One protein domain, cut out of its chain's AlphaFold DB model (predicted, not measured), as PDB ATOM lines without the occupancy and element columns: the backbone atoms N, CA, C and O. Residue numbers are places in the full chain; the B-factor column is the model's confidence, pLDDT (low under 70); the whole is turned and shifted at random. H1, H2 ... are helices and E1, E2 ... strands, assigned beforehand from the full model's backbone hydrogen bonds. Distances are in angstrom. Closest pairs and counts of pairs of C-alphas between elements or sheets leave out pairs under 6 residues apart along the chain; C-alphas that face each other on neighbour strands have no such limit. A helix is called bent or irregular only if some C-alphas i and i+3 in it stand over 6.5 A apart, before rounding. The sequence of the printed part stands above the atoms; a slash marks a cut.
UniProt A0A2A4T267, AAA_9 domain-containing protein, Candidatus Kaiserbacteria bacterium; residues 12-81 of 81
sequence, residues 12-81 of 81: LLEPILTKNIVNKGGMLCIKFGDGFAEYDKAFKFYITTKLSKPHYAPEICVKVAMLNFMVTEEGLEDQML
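AT A GLANCE: This is residues 12 to 81 of the 81 residues of the protein "AAA_9 domain-containing protein" of Candidatus Kaiserbacteria bacterium (UniProt A0A2A4T267). A small, twisted sheet of three strands, E1 to E3, with the short helix H1 grazing it, makes one end of a long, open shape. From the sheet a long link runs away and folds back to the short helix H2, and the last stretch then runs out to H3, a helix that sticks out free at the other end as a tail. The printed part has 70 residues, with three named helices and three named strands in the order H1 E1 E2 E3 H2 H3; under half of the residues are in these elements, and the class is mixed, helices and strands. The sheet's order is E1 - E2 - E3, all antiparallel. The whole is extended, with a radius of gyration of the C-alphas of 17.5 A and spans of 57 by 27 by 17 A.

HOW THE PARTS SIT: Look first at the sheet, where E1, residues 21 to 24, E2, residues 27 to 32, and E3, residues 35 to 38, form a meander, each strand the antiparallel neighbour of the one before. E1 and E2 are a hairpin, with 124 degrees between their directions; C-alphas 23 and 28 face each other at 4.7 A, and N 22 and O 29 are within hydrogen-bond range at 2.8 A, as are N 29 and O 22 at 2.8 A. E2 and E3 are a second hairpin, at 141 degrees; C-alphas 29 and 38 face each other at 4.3 A, and N 30 and O 37, at 2.8 A, are within hydrogen-bond range. E1 and E3 are the edge strands, and the sheet is only just strongly twisted, with C-alphas up to 4.3 A off its best plane. Next find H1, residues 12 to 17: it is on the sheet but only grazes it, with its residues 12 to 16, and its closest C-alpha pair to E2 is that of Pro 15 and Phe 32, 6.5 A apart. H2, residues 58 to 61, is not on the sheet, and it is apart from H1, but only just, at 8.4 A. H3, residues 73 to 80, is not on the sheet either and is apart from H1 and from H2. In H3 every O i to N i+4 pair is within hydrogen-bond range; in H1 1 of 2 is, with 2 of 3 O i to N i+3 pairs, and H2 is too short for an O i to N i+4 pair.

IN THESE COORDINATES: Find C-alpha 27 at (234.700, 299.740, 363.488), where E2 begins; it runs 15.4 A to C-alpha 32, while E1 measures 9.5 A and E3 10.1 A. Go back to C-alpha 12 at (228.122, 287.829, 380.348) for the start of H1, 9.8 A long and irregular, with C-alphas 12 and 15 7.2 A apart. H2 measures 4.9 A. H3 runs 10.7 A and ends at C-alpha 80, at (187.076, 294.536, 376.466).

THE WHOLE: The C-alphas of Gly 25 and Leu 81, the two farthest apart, are 57.0 A from each other. Residues 71 to 81, of which 73 to 80 belong to H3, stand free, and so do residues 54 to 59; the body without these stretches spans 44 by 23 by 17 A. The links E3 to H2, with 19 residues, and H2 to H3, with 11, are long, and the other three are tight. The printed part has no cut, and it ends at residue 81, the chain's last. The mean pLDDT of the printed part is 87.7, and of the printed residues of this model one, residue 81, is under 70, where the confidence is low.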
ATOM      1  N   LEU A  12     227.715 287.775 381.748       88.38
ATOM      2  CA  LEU A  12     228.122 287.829 380.348       88.38
ATOM      3  C   LEU A  12     227.398 288.943 379.568       88.38
ATOM      4  O   LEU A  12     227.967 289.491 378.627       88.38
ATOM      5  N   LEU A  13     226.179 289.318 379.970       89.75
ATOM      6  CA  LEU A  13     225.388 290.378 379.336       89.75
ATOM      7  C   LEU A  13     225.804 291.787 379.775       89.75
ATOM      8  O   LEU A  13     225.420 292.762 379.128       89.75
ATOM      9  N   GLU A  14     226.624 291.914 380.818       89.94
ATOM     10  CA  GLU A  14     227.063 293.194 381.383       89.94
ATOM     11  C   GLU A  14     227.628 294.183 380.339       89.94
ATOM     12  O   GLU A  14     227.227 295.353 380.358       89.94
ATOM     13  N   PRO A  15     228.477 293.777 379.369       91.75
ATOM     14  CA  PRO A  15     228.989 294.690 378.342       91.75
ATOM     15  C   PRO A  15     227.894 295.250 377.425       91.75
ATOM     16  O   PRO A  15     228.023 296.362 376.912       91.75
ATOM     17  N   ILE A  16     226.807 294.493 377.231       91.56
ATOM     18  CA  ILE A  16     225.652 294.907 376.427       91.56
ATOM     19  C   ILE A  16     224.794 295.893 377.226       91.56
ATOM     20  O   ILE A  16     224.421 296.941 376.696       91.56
ATOM     21  N   LEU A  17     224.524 295.602 378.505       90.94
ATOM     22  CA  LEU A  17     223.712 296.470 379.372       90.94
ATOM     23  C   LEU A  17     224.376 297.828 379.616       90.94
ATOM     24  O   LEU A  17     223.711 298.859 379.600       90.94
ATOM     25  N   THR A  18     225.697 297.831 379.791       90.06
ATOM     26  CA  THR A  18     226.488 299.051 380.024       90.06
ATOM     27  C   THR A  18     226.893 299.774 378.741       90.06
ATOM     28  O   THR A  18     227.491 300.846 378.812       90.06
ATOM     29  N   LYS A  19     226.564 299.219 377.563       89.75
ATOM     30  CA  LYS A  19     226.974 299.734 376.245       89.75
ATOM     31  C   LYS A  19     228.483 299.996 376.169       89.75
ATOM     32  O   LYS A  19     228.915 301.051 375.702       89.75
ATOM     33  N   ASN A  20     229.287 299.032 376.618       90.31
ATOM     34  CA  ASN A  20     230.748 299.109 376.574       90.31
ATOM     35  C   ASN A  20     231.260 298.909 375.134       90.31
ATOM     36  O   ASN A  20     231.739 297.838 374.751       90.31
ATOM     37  N   ILE A  21     231.072 299.945 374.315       93.19
ATOM     38  CA  ILE A  21     231.416 299.977 372.896       93.19
ATOM     39  C   ILE A  21     232.819 300.563 372.748       93.19
ATOM     40  O   ILE A  21     233.103 301.673 373.201       93.19
ATOM     41  N   VAL A  22     233.684 299.837 372.053       92.88
ATOM     42  CA  VAL A  22     235.050 300.240 371.727       92.88
ATOM     43  C   VAL A  22     235.189 300.462 370.227       92.88
ATOM     44  O   VAL A  22     234.581 299.756 369.427       92.88
ATOM     45  N   ASN A  23     236.008 301.431 369.819       92.62
ATOM     46  CA  ASN A  23     236.383 301.586 368.415       92.62
ATOM     47  C   ASN A  23     237.661 300.783 368.150       92.62
ATOM     48  O   ASN A  23     238.705 301.062 368.745       92.62
ATOM     49  N   LYS A  24     237.581 299.790 367.265       90.38
ATOM     50  CA  LYS A  24     238.703 298.940 366.874       90.38
ATOM     51  C   LYS A  24     238.902 299.048 365.365       90.38
ATOM     52  O   LYS A  24     238.133 298.498 364.586       90.38
ATOM     53  N   GLY A  25     239.936 299.783 364.952       88.12
ATOM     54  CA  GLY A  25     240.281 299.934 363.534       88.12
ATOM     55  C   GLY A  25     239.224 300.666 362.698       88.12
ATOM     56  O   GLY A  25     239.075 300.359 361.522       88.12
ATOM     57  N   GLY A  26     238.475 301.601 363.292       89.62
ATOM     58  CA  GLY A  26     237.402 302.341 362.615       89.62
ATOM     59  C   GLY A  26     236.023 301.690 362.731       89.62
ATOM     60  O   GLY A  26     235.032 302.320 362.366       89.62
ATOM     61  N   MET A  27     235.944 300.477 363.283       92.06
ATOM     62  CA  MET A  27     234.700 299.740 363.488       92.06
ATOM     63  C   MET A  27     234.286 299.781 364.960       92.06
ATOM     64  O   MET A  27     235.125 299.659 365.856       92.06
ATOM     65  N   LEU A  28     232.994 299.970 365.227       94.94
ATOM     66  CA  LEU A  28     232.464 299.855 366.582       94.94
ATOM     67  C   LEU A  28     232.345 298.375 366.937       94.94
ATOM     68  O   LEU A  28     231.794 297.592 366.171       94.94
ATOM     69  N   CYS A  29     232.851 297.997 368.103       94.56
ATOM     70  CA  CYS A  29     232.793 296.638 368.612       94.56
ATOM     71  C   CYS A  29     232.362 296.637 370.080       94.56
ATOM     72  O   CYS A  29     232.675 297.562 370.821       94.56
ATOM     73  N   ILE A  30     231.713 295.569 370.529       94.31
ATOM     74  CA  ILE A  30     231.495 295.278 371.951       94.31
ATOM     75  C   ILE A  30     232.292 294.023 372.300       94.31
ATOM     76  O   ILE A  30     232.281 293.040 371.555       94.31
ATOM     77  N   LYS A  31     232.998 294.050 373.436       90.25
ATOM     78  CA  LYS A  31     233.638 292.848 373.980       90.25
ATOM     79  C   LYS A  31     232.575 291.988 374.655       90.25
ATOM     80  O   LYS A  31     231.922 292.453 375.584       90.25
ATOM     81  N   PHE A  32     232.424 290.750 374.211       89.19
ATOM     82  CA  PHE A  32     231.431 289.821 374.739       89.19
ATOM     83  C   PHE A  32     232.073 288.444 374.910       89.19
ATOM     84  O   PHE A  32     232.550 287.852 373.940       89.19
ATOM     85  N   GLY A  33     232.137 287.964 376.155       85.62
ATOM     86  CA  GLY A  33     232.913 286.773 376.512       85.62
ATOM     87  C   GLY A  33     234.389 286.927 376.134       85.62
ATOM     88  O   GLY A  33     235.020 287.944 376.441       85.62
ATOM     89  N   ASP A  34     234.912 285.937 375.414       86.75
ATOM     90  CA  ASP A  34     236.301 285.911 374.941       86.75
ATOM     91  C   ASP A  34     236.504 286.621 373.587       86.75
ATOM     92  O   ASP A  34     237.627 286.718 373.090       86.75
ATOM     93  N   GLY A  35     235.427 287.137 372.982       89.06
ATOM     94  CA  GLY A  35     235.427 287.705 371.636       89.06
ATOM     95  C   GLY A  35     235.063 289.189 371.561       89.06
ATOM     96  O   GLY A  35     234.667 289.832 372.535       89.06
ATOM     97  N   PHE A  36     235.184 289.730 370.348       90.31
ATOM     98  CA  PHE A  36     234.622 291.026 369.971       90.31
ATOM     99  C   PHE A  36     233.534 290.803 368.927       90.31
ATOM    100  O   PHE A  36     233.778 290.146 367.917       90.31
ATOM    101  N   ALA A  37     232.361 291.376 369.168       91.38
ATOM    102  CA  ALA A  37     231.281 291.455 368.197       91.38
ATOM    103  C   ALA A  37     231.244 292.862 367.594       91.38
ATOM    104  O   ALA A  37     231.494 293.841 368.299       91.38
ATOM    105  N   GLU A  38     230.937 292.976 366.304       93.06
ATOM    106  CA  GLU A  38     230.659 294.266 365.671       93.06
ATOM    107  C   GLU A  38     229.379 294.878 366.254       93.06
ATOM    108  O   GLU A  38     228.405 294.175 366.531       93.06
ATOM    109  N   TYR A  39     229.398 296.189 366.484       93.44
ATOM    110  CA  TYR A  39     228.289 296.921 367.077       93.44
ATOM    111  C   TYR A  39     227.592 297.810 366.051       93.44
ATOM    112  O   TYR A  39     228.164 298.783 365.555       93.44
ATOM    113  N   ASP A  40     226.314 297.523 365.820       93.12
ATOM    114  CA  ASP A  40     225.412 298.379 365.059       93.12
ATOM    115  C   ASP A  40     224.730 299.403 365.985       93.12
ATOM    116  O   ASP A  40     224.144 299.055 367.010       93.12
ATOM    117  N   LYS A  41     224.749 300.686 365.605       91.00
ATOM    118  CA  LYS A  41     224.062 301.764 366.339       91.00
ATOM    119  C   LYS A  41     222.536 301.625 366.322       91.00
ATOM    120  O   LYS A  41     221.877 302.184 367.197       91.00
ATOM    121  N   ALA A  42     221.973 300.925 365.337       93.56
ATOM    122  CA  ALA A  42     220.543 300.632 365.268       93.56
ATOM    123  C   ALA A  42     220.137 299.453 366.169       93.56
ATOM    124  O   ALA A  42     218.942 299.240 366.400       93.56
ATOM    125  N   PHE A  43     221.104 298.704 366.708       91.94
ATOM    126  CA  PHE A  43     220.831 297.557 367.559       91.94
ATOM    127  C   PHE A  43     220.171 297.977 368.877       91.94
ATOM    128  O   PHE A  43     220.661 298.838 369.614       91.94
ATOM    129  N   LYS A  44     219.066 297.305 369.204       91.25
ATOM    130  CA  LYS A  44     218.371 297.425 370.485       91.25
ATOM    131  C   LYS A  44     218.256 296.047 371.114       91.25
ATOM    132  O   LYS A  44     217.754 295.111 370.493       91.25
ATOM    133  N   PHE A  45     218.702 295.936 372.359       91.56
ATOM    134  CA  PHE A  45     218.563 294.720 373.142       91.56
ATOM    135  C   PHE A  45     217.357 294.843 374.068       91.56
ATOM    136  O   PHE A  45     217.283 295.766 374.876       91.56
ATOM    137  N   TYR A  46     216.417 293.914 373.926       93.06
ATOM    138  CA  TYR A  46     215.228 293.811 374.764       93.06
ATOM    139  C   TYR A  46     215.329 292.566 375.635       93.06
ATOM    140  O   TYR A  46     215.767 291.515 375.156       93.06
ATOM    141  N   ILE A  47     214.905 292.703 376.887       91.88
ATOM    142  CA  ILE A  47     214.792 291.621 377.861       91.88
ATOM    143  C   ILE A  47     213.337 291.581 378.306       91.88
ATOM    144  O   ILE A  47     212.757 292.627 378.605       91.88
ATOM    145  N   THR A  48     212.755 290.391 378.335       92.62
ATOM    146  CA  THR A  48     211.389 290.179 378.815       92.62
ATOM    147  C   THR A  48     211.388 289.161 379.946       92.62
ATOM    148  O   THR A  48     212.224 288.259 379.994       92.62
ATOM    149  N   THR A  49     210.453 289.324 380.875       90.69
ATOM    150  CA  THR A  49     210.209 288.385 381.967       90.69
ATOM    151  C   THR A  49     208.709 288.188 382.126       90.69
ATOM    152  O   THR A  49     207.932 289.122 381.926       90.69
ATOM    153  N   LYS A  50     208.303 286.967 382.480       88.94
ATOM    154  CA  LYS A  50     206.911 286.627 382.818       88.94
ATOM    155  C   LYS A  50     206.647 286.686 384.324       88.94
ATOM    156  O   LYS A  50     205.531 286.420 384.763       88.94
ATOM    157  N   LEU A  51     207.662 287.006 385.126       88.06
ATOM    158  CA  LEU A  51     207.513 287.138 386.569       88.06
ATOM    159  C   LEU A  51     206.619 288.341 386.881       88.06
ATOM    160  O   LEU A  51     206.867 289.446 386.410       88.06
ATOM    161  N   SER A  52     205.583 288.132 387.693       81.69
ATOM    162  CA  SER A  52     204.620 289.193 388.025       81.69
ATOM    163  C   SER A  52     205.206 290.252 388.968       81.69
ATOM    164  O   SER A  52     204.797 291.406 388.928       81.69
ATOM    165  N   LYS A  53     206.171 289.881 389.815       83.06
ATOM    166  CA  LYS A  53     206.912 290.794 390.702       83.06
ATOM    167  C   LYS A  53     208.390 290.399 390.744       83.06
ATOM    168  O   LYS A  53     208.806 289.760 391.704       83.06
ATOM    169  N   PRO A  54     209.171 290.719 389.704       86.38
ATOM    170  CA  PRO A  54     210.592 290.428 389.711       86.38
ATOM    171  C   PRO A  54     211.328 291.429 390.609       86.38
ATOM    172  O   PRO A  54     211.167 292.646 390.472       86.38
ATOM    173  N   HIS A  55     212.161 290.923 391.509       86.94
ATOM    174  CA  HIS A  55     213.018 291.733 392.368       86.94
ATOM    175  C   HIS A  55     214.417 291.881 391.758       86.94
ATOM    176  O   HIS A  55     215.368 291.211 392.152       86.94
ATOM    177  N   TYR A  56     214.554 292.790 390.791       88.25
ATOM    178  CA  TYR A  56     215.858 293.113 390.212       88.25
ATOM    179  C   TYR A  56     216.718 293.942 391.169       88.25
ATOM    180  O   TYR A  56     216.239 294.874 391.821       88.25
ATOM    181  N   ALA A  57     218.014 293.628 391.220       89.12
ATOM    182  CA  ALA A  57     218.974 294.402 391.995       89.12
ATOM    183  C   ALA A  57     219.023 295.865 391.500       89.12
ATOM    184  O   ALA A  57     218.977 296.092 390.285       89.12
ATOM    185  N   PRO A  58     219.198 296.862 392.394       89.38
ATOM    186  CA  PRO A  58     219.265 298.276 392.008       89.38
ATOM    187  C   PRO A  58     220.299 298.559 390.914       89.38
ATOM    188  O   PRO A  58     220.067 299.385 390.036       89.38
ATOM    189  N   GLU A  59     221.413 297.826 390.928       88.75
ATOM    190  CA  GLU A  59     222.479 297.902 389.924       88.75
ATOM    191  C   GLU A  59     221.998 297.592 388.501       88.75
ATOM    192  O   GLU A  59     222.519 298.163 387.548       88.75
ATOM    193  N   ILE A  60     221.009 296.710 388.336       87.75
ATOM    194  CA  ILE A  60     220.395 296.414 387.036       87.75
ATOM    195  C   ILE A  60     219.405 297.518 386.674       87.75
ATOM    196  O   ILE A  60     219.451 298.041 385.561       87.75
ATOM    197  N   CYS A  61     218.570 297.932 387.630       88.00
ATOM    198  CA  CYS A  61     217.541 298.955 387.434       88.00
ATOM    199  C   CYS A  61     218.106 300.309 386.974       88.00
ATOM    200  O   CYS A  61     217.415 301.047 386.282       88.00
ATOM    201  N   VAL A  62     219.353 300.639 387.329       89.81
ATOM    202  CA  VAL A  62     220.016 301.875 386.866       89.81
ATOM    203  C   VAL A  62     220.659 301.749 385.480       89.81
ATOM    204  O   VAL A  62     220.913 302.766 384.838       89.81
ATOM    205  N   LYS A  63     220.941 300.526 385.009       89.50
ATOM    206  CA  LYS A  63     221.593 300.272 383.709       89.50
ATOM    207  C   LYS A  63     220.589 300.165 382.565       89.50
ATOM    208  O   LYS A  63     220.924 300.486 381.425       89.50
ATOM    209  N   VAL A  64     219.373 299.701 382.850       90.19
ATOM    210  CA  VAL A  64     218.340 299.443 381.839       90.19
ATOM    211  C   VAL A  64     217.101 300.295 382.072       90.19
ATOM    212  O   VAL A  64     216.772 300.654 383.196       90.19
ATOM    213  N   ALA A  65     216.370 300.583 380.999       90.44
ATOM    214  CA  ALA A  65     215.029 301.131 381.120       90.44
ATOM    215  C   ALA A  65     214.048 299.982 381.385       90.44
ATOM    216  O   ALA A  65     213.867 299.114 380.530       90.44
ATOM    217  N   MET A  66     213.425 299.973 382.563       88.88
ATOM    218  CA  MET A  66     212.376 299.014 382.901       88.88
ATOM    219  C   MET A  66     211.007 299.538 382.476       88.88
ATOM    220  O   MET A  66     210.660 300.687 382.744       88.88
ATOM    221  N   LEU A  67     210.216 298.671 381.851       89.50
ATOM    222  CA  LEU A  67     208.832 298.942 381.483       89.50
ATOM    223  C   LEU A  67     207.943 297.895 382.152       89.50
ATOM    224  O   LEU A  67     208.189 296.697 382.014       89.50
ATOM    225  N   ASN A  68     206.927 298.350 382.886       86.62
ATOM    226  CA  ASN A  68     205.936 297.472 383.499       86.62
ATOM    227  C   ASN A  68     204.733 297.330 382.560       86.62
ATOM    228  O   ASN A  68     204.066 298.317 382.266       86.62
ATOM    229  N   PHE A  69     204.475 296.101 382.117       82.75
ATOM    230  CA  PHE A  69     203.344 295.744 381.255       82.75
ATOM    231  C   PHE A  69     202.280 294.917 381.991       82.75
ATOM    232  O   PHE A  69     201.481 294.235 381.355       82.75
ATOM    233  N   MET A  70     202.275 294.932 383.327       82.25
ATOM    234  CA  MET A  70     201.221 294.286 384.104       82.25
ATOM    235  C   MET A  70     199.870 294.909 383.750       82.25
ATOM    236  O   MET A  70     199.666 296.110 383.923       82.25
ATOM    237  N   VAL A  71     198.954 294.070 383.269       79.25
ATOM    238  CA  VAL A  71     197.568 294.463 383.026       79.25
ATOM    239  C   VAL A  71     196.891 294.679 384.378       79.25
ATOM    240  O   VAL A  71     196.929 293.801 385.241       79.25
ATOM    241  N   THR A  72     196.309 295.856 384.571       81.69
ATOM    242  CA  THR A  72     195.429 296.151 385.706       81.69
ATOM    243  C   THR A  72     194.000 295.749 385.353       81.69
ATOM    244  O   THR A  72     193.648 295.736 384.178       81.69
ATOM    245  N   GLU A  73     193.169 295.417 386.346       78.88
ATOM    246  CA  GLU A  73     191.756 295.058 386.110       78.88
ATOM    247  C   GLU A  73     191.021 296.161 385.334       78.88
ATOM    248  O   GLU A  73     190.394 295.879 384.322       78.88
ATOM    249  N   GLU A  74     191.231 297.423 385.717       82.38
ATOM    250  CA  GLU A  74     190.734 298.607 385.000       82.38
ATOM    251  C   GLU A  74     191.215 298.655 383.536       82.38
ATOM    252  O   GLU A  74     190.424 298.844 382.618       82.38
ATOM    253  N   GLY A  75     192.508 298.404 383.292       79.38
ATOM    254  CA  GLY A  75     193.063 298.386 381.937       79.38
ATOM    255  C   GLY A  75     192.577 297.207 381.088       79.38
ATOM    256  O   GLY A  75     192.589 297.298 379.863       79.38
ATOM    257  N   LEU A  76     192.158 296.105 381.716       81.19
ATOM    258  CA  LEU A  76     191.540 294.973 381.030       81.19
ATOM    259  C   LEU A  76     190.078 295.269 380.679       81.19
ATOM    260  O   LEU A  76     189.657 294.954 379.568       81.19
ATOM    261  N   GLU A  77     189.324 295.889 381.589       83.25
ATOM    262  CA  GLU A  77     187.938 296.308 381.348       83.25
ATOM    263  C   GLU A  77     187.850 297.294 380.171       83.25
ATOM    264  O   GLU A  77     187.043 297.082 379.265       83.25
ATOM    265  N   ASP A  78     188.754 298.277 380.103       79.44
ATOM    266  CA  ASP A  78     188.854 299.227 378.982       79.44
ATOM    267  C   ASP A  78     189.234 298.565 377.642       79.44
ATOM    268  O   ASP A  78     188.902 299.086 376.578       79.44
ATOM    269  N   GLN A  79     189.935 297.424 377.657       71.06
ATOM    270  CA  GLN A  79     190.296 296.675 376.443       71.06
ATOM    271  C   GLN A  79     189.187 295.735 375.947       71.06
ATOM    272  O   GLN A  79     189.271 295.246 374.817       71.06
ATOM    273  N   MET A  80     188.192 295.434 376.787       70.00
ATOM    274  CA  MET A  80     187.076 294.536 376.466       70.00
ATOM    275  C   MET A  80     185.800 295.267 376.014       70.00
ATOM    276  O   MET A  80     184.879 294.602 375.531       70.00
ATOM    277  N   LEU A  81     185.742 296.592 376.184       53.19
ATOM    278  CA  LEU A  81     184.670 297.484 375.718       53.19
ATOM    279  C   LEU A  81     184.843 297.875 374.243       53.19
ATOM    280  O   LEU A  81     183.798 297.972 373.556       53.19
TER     281      LEU A  81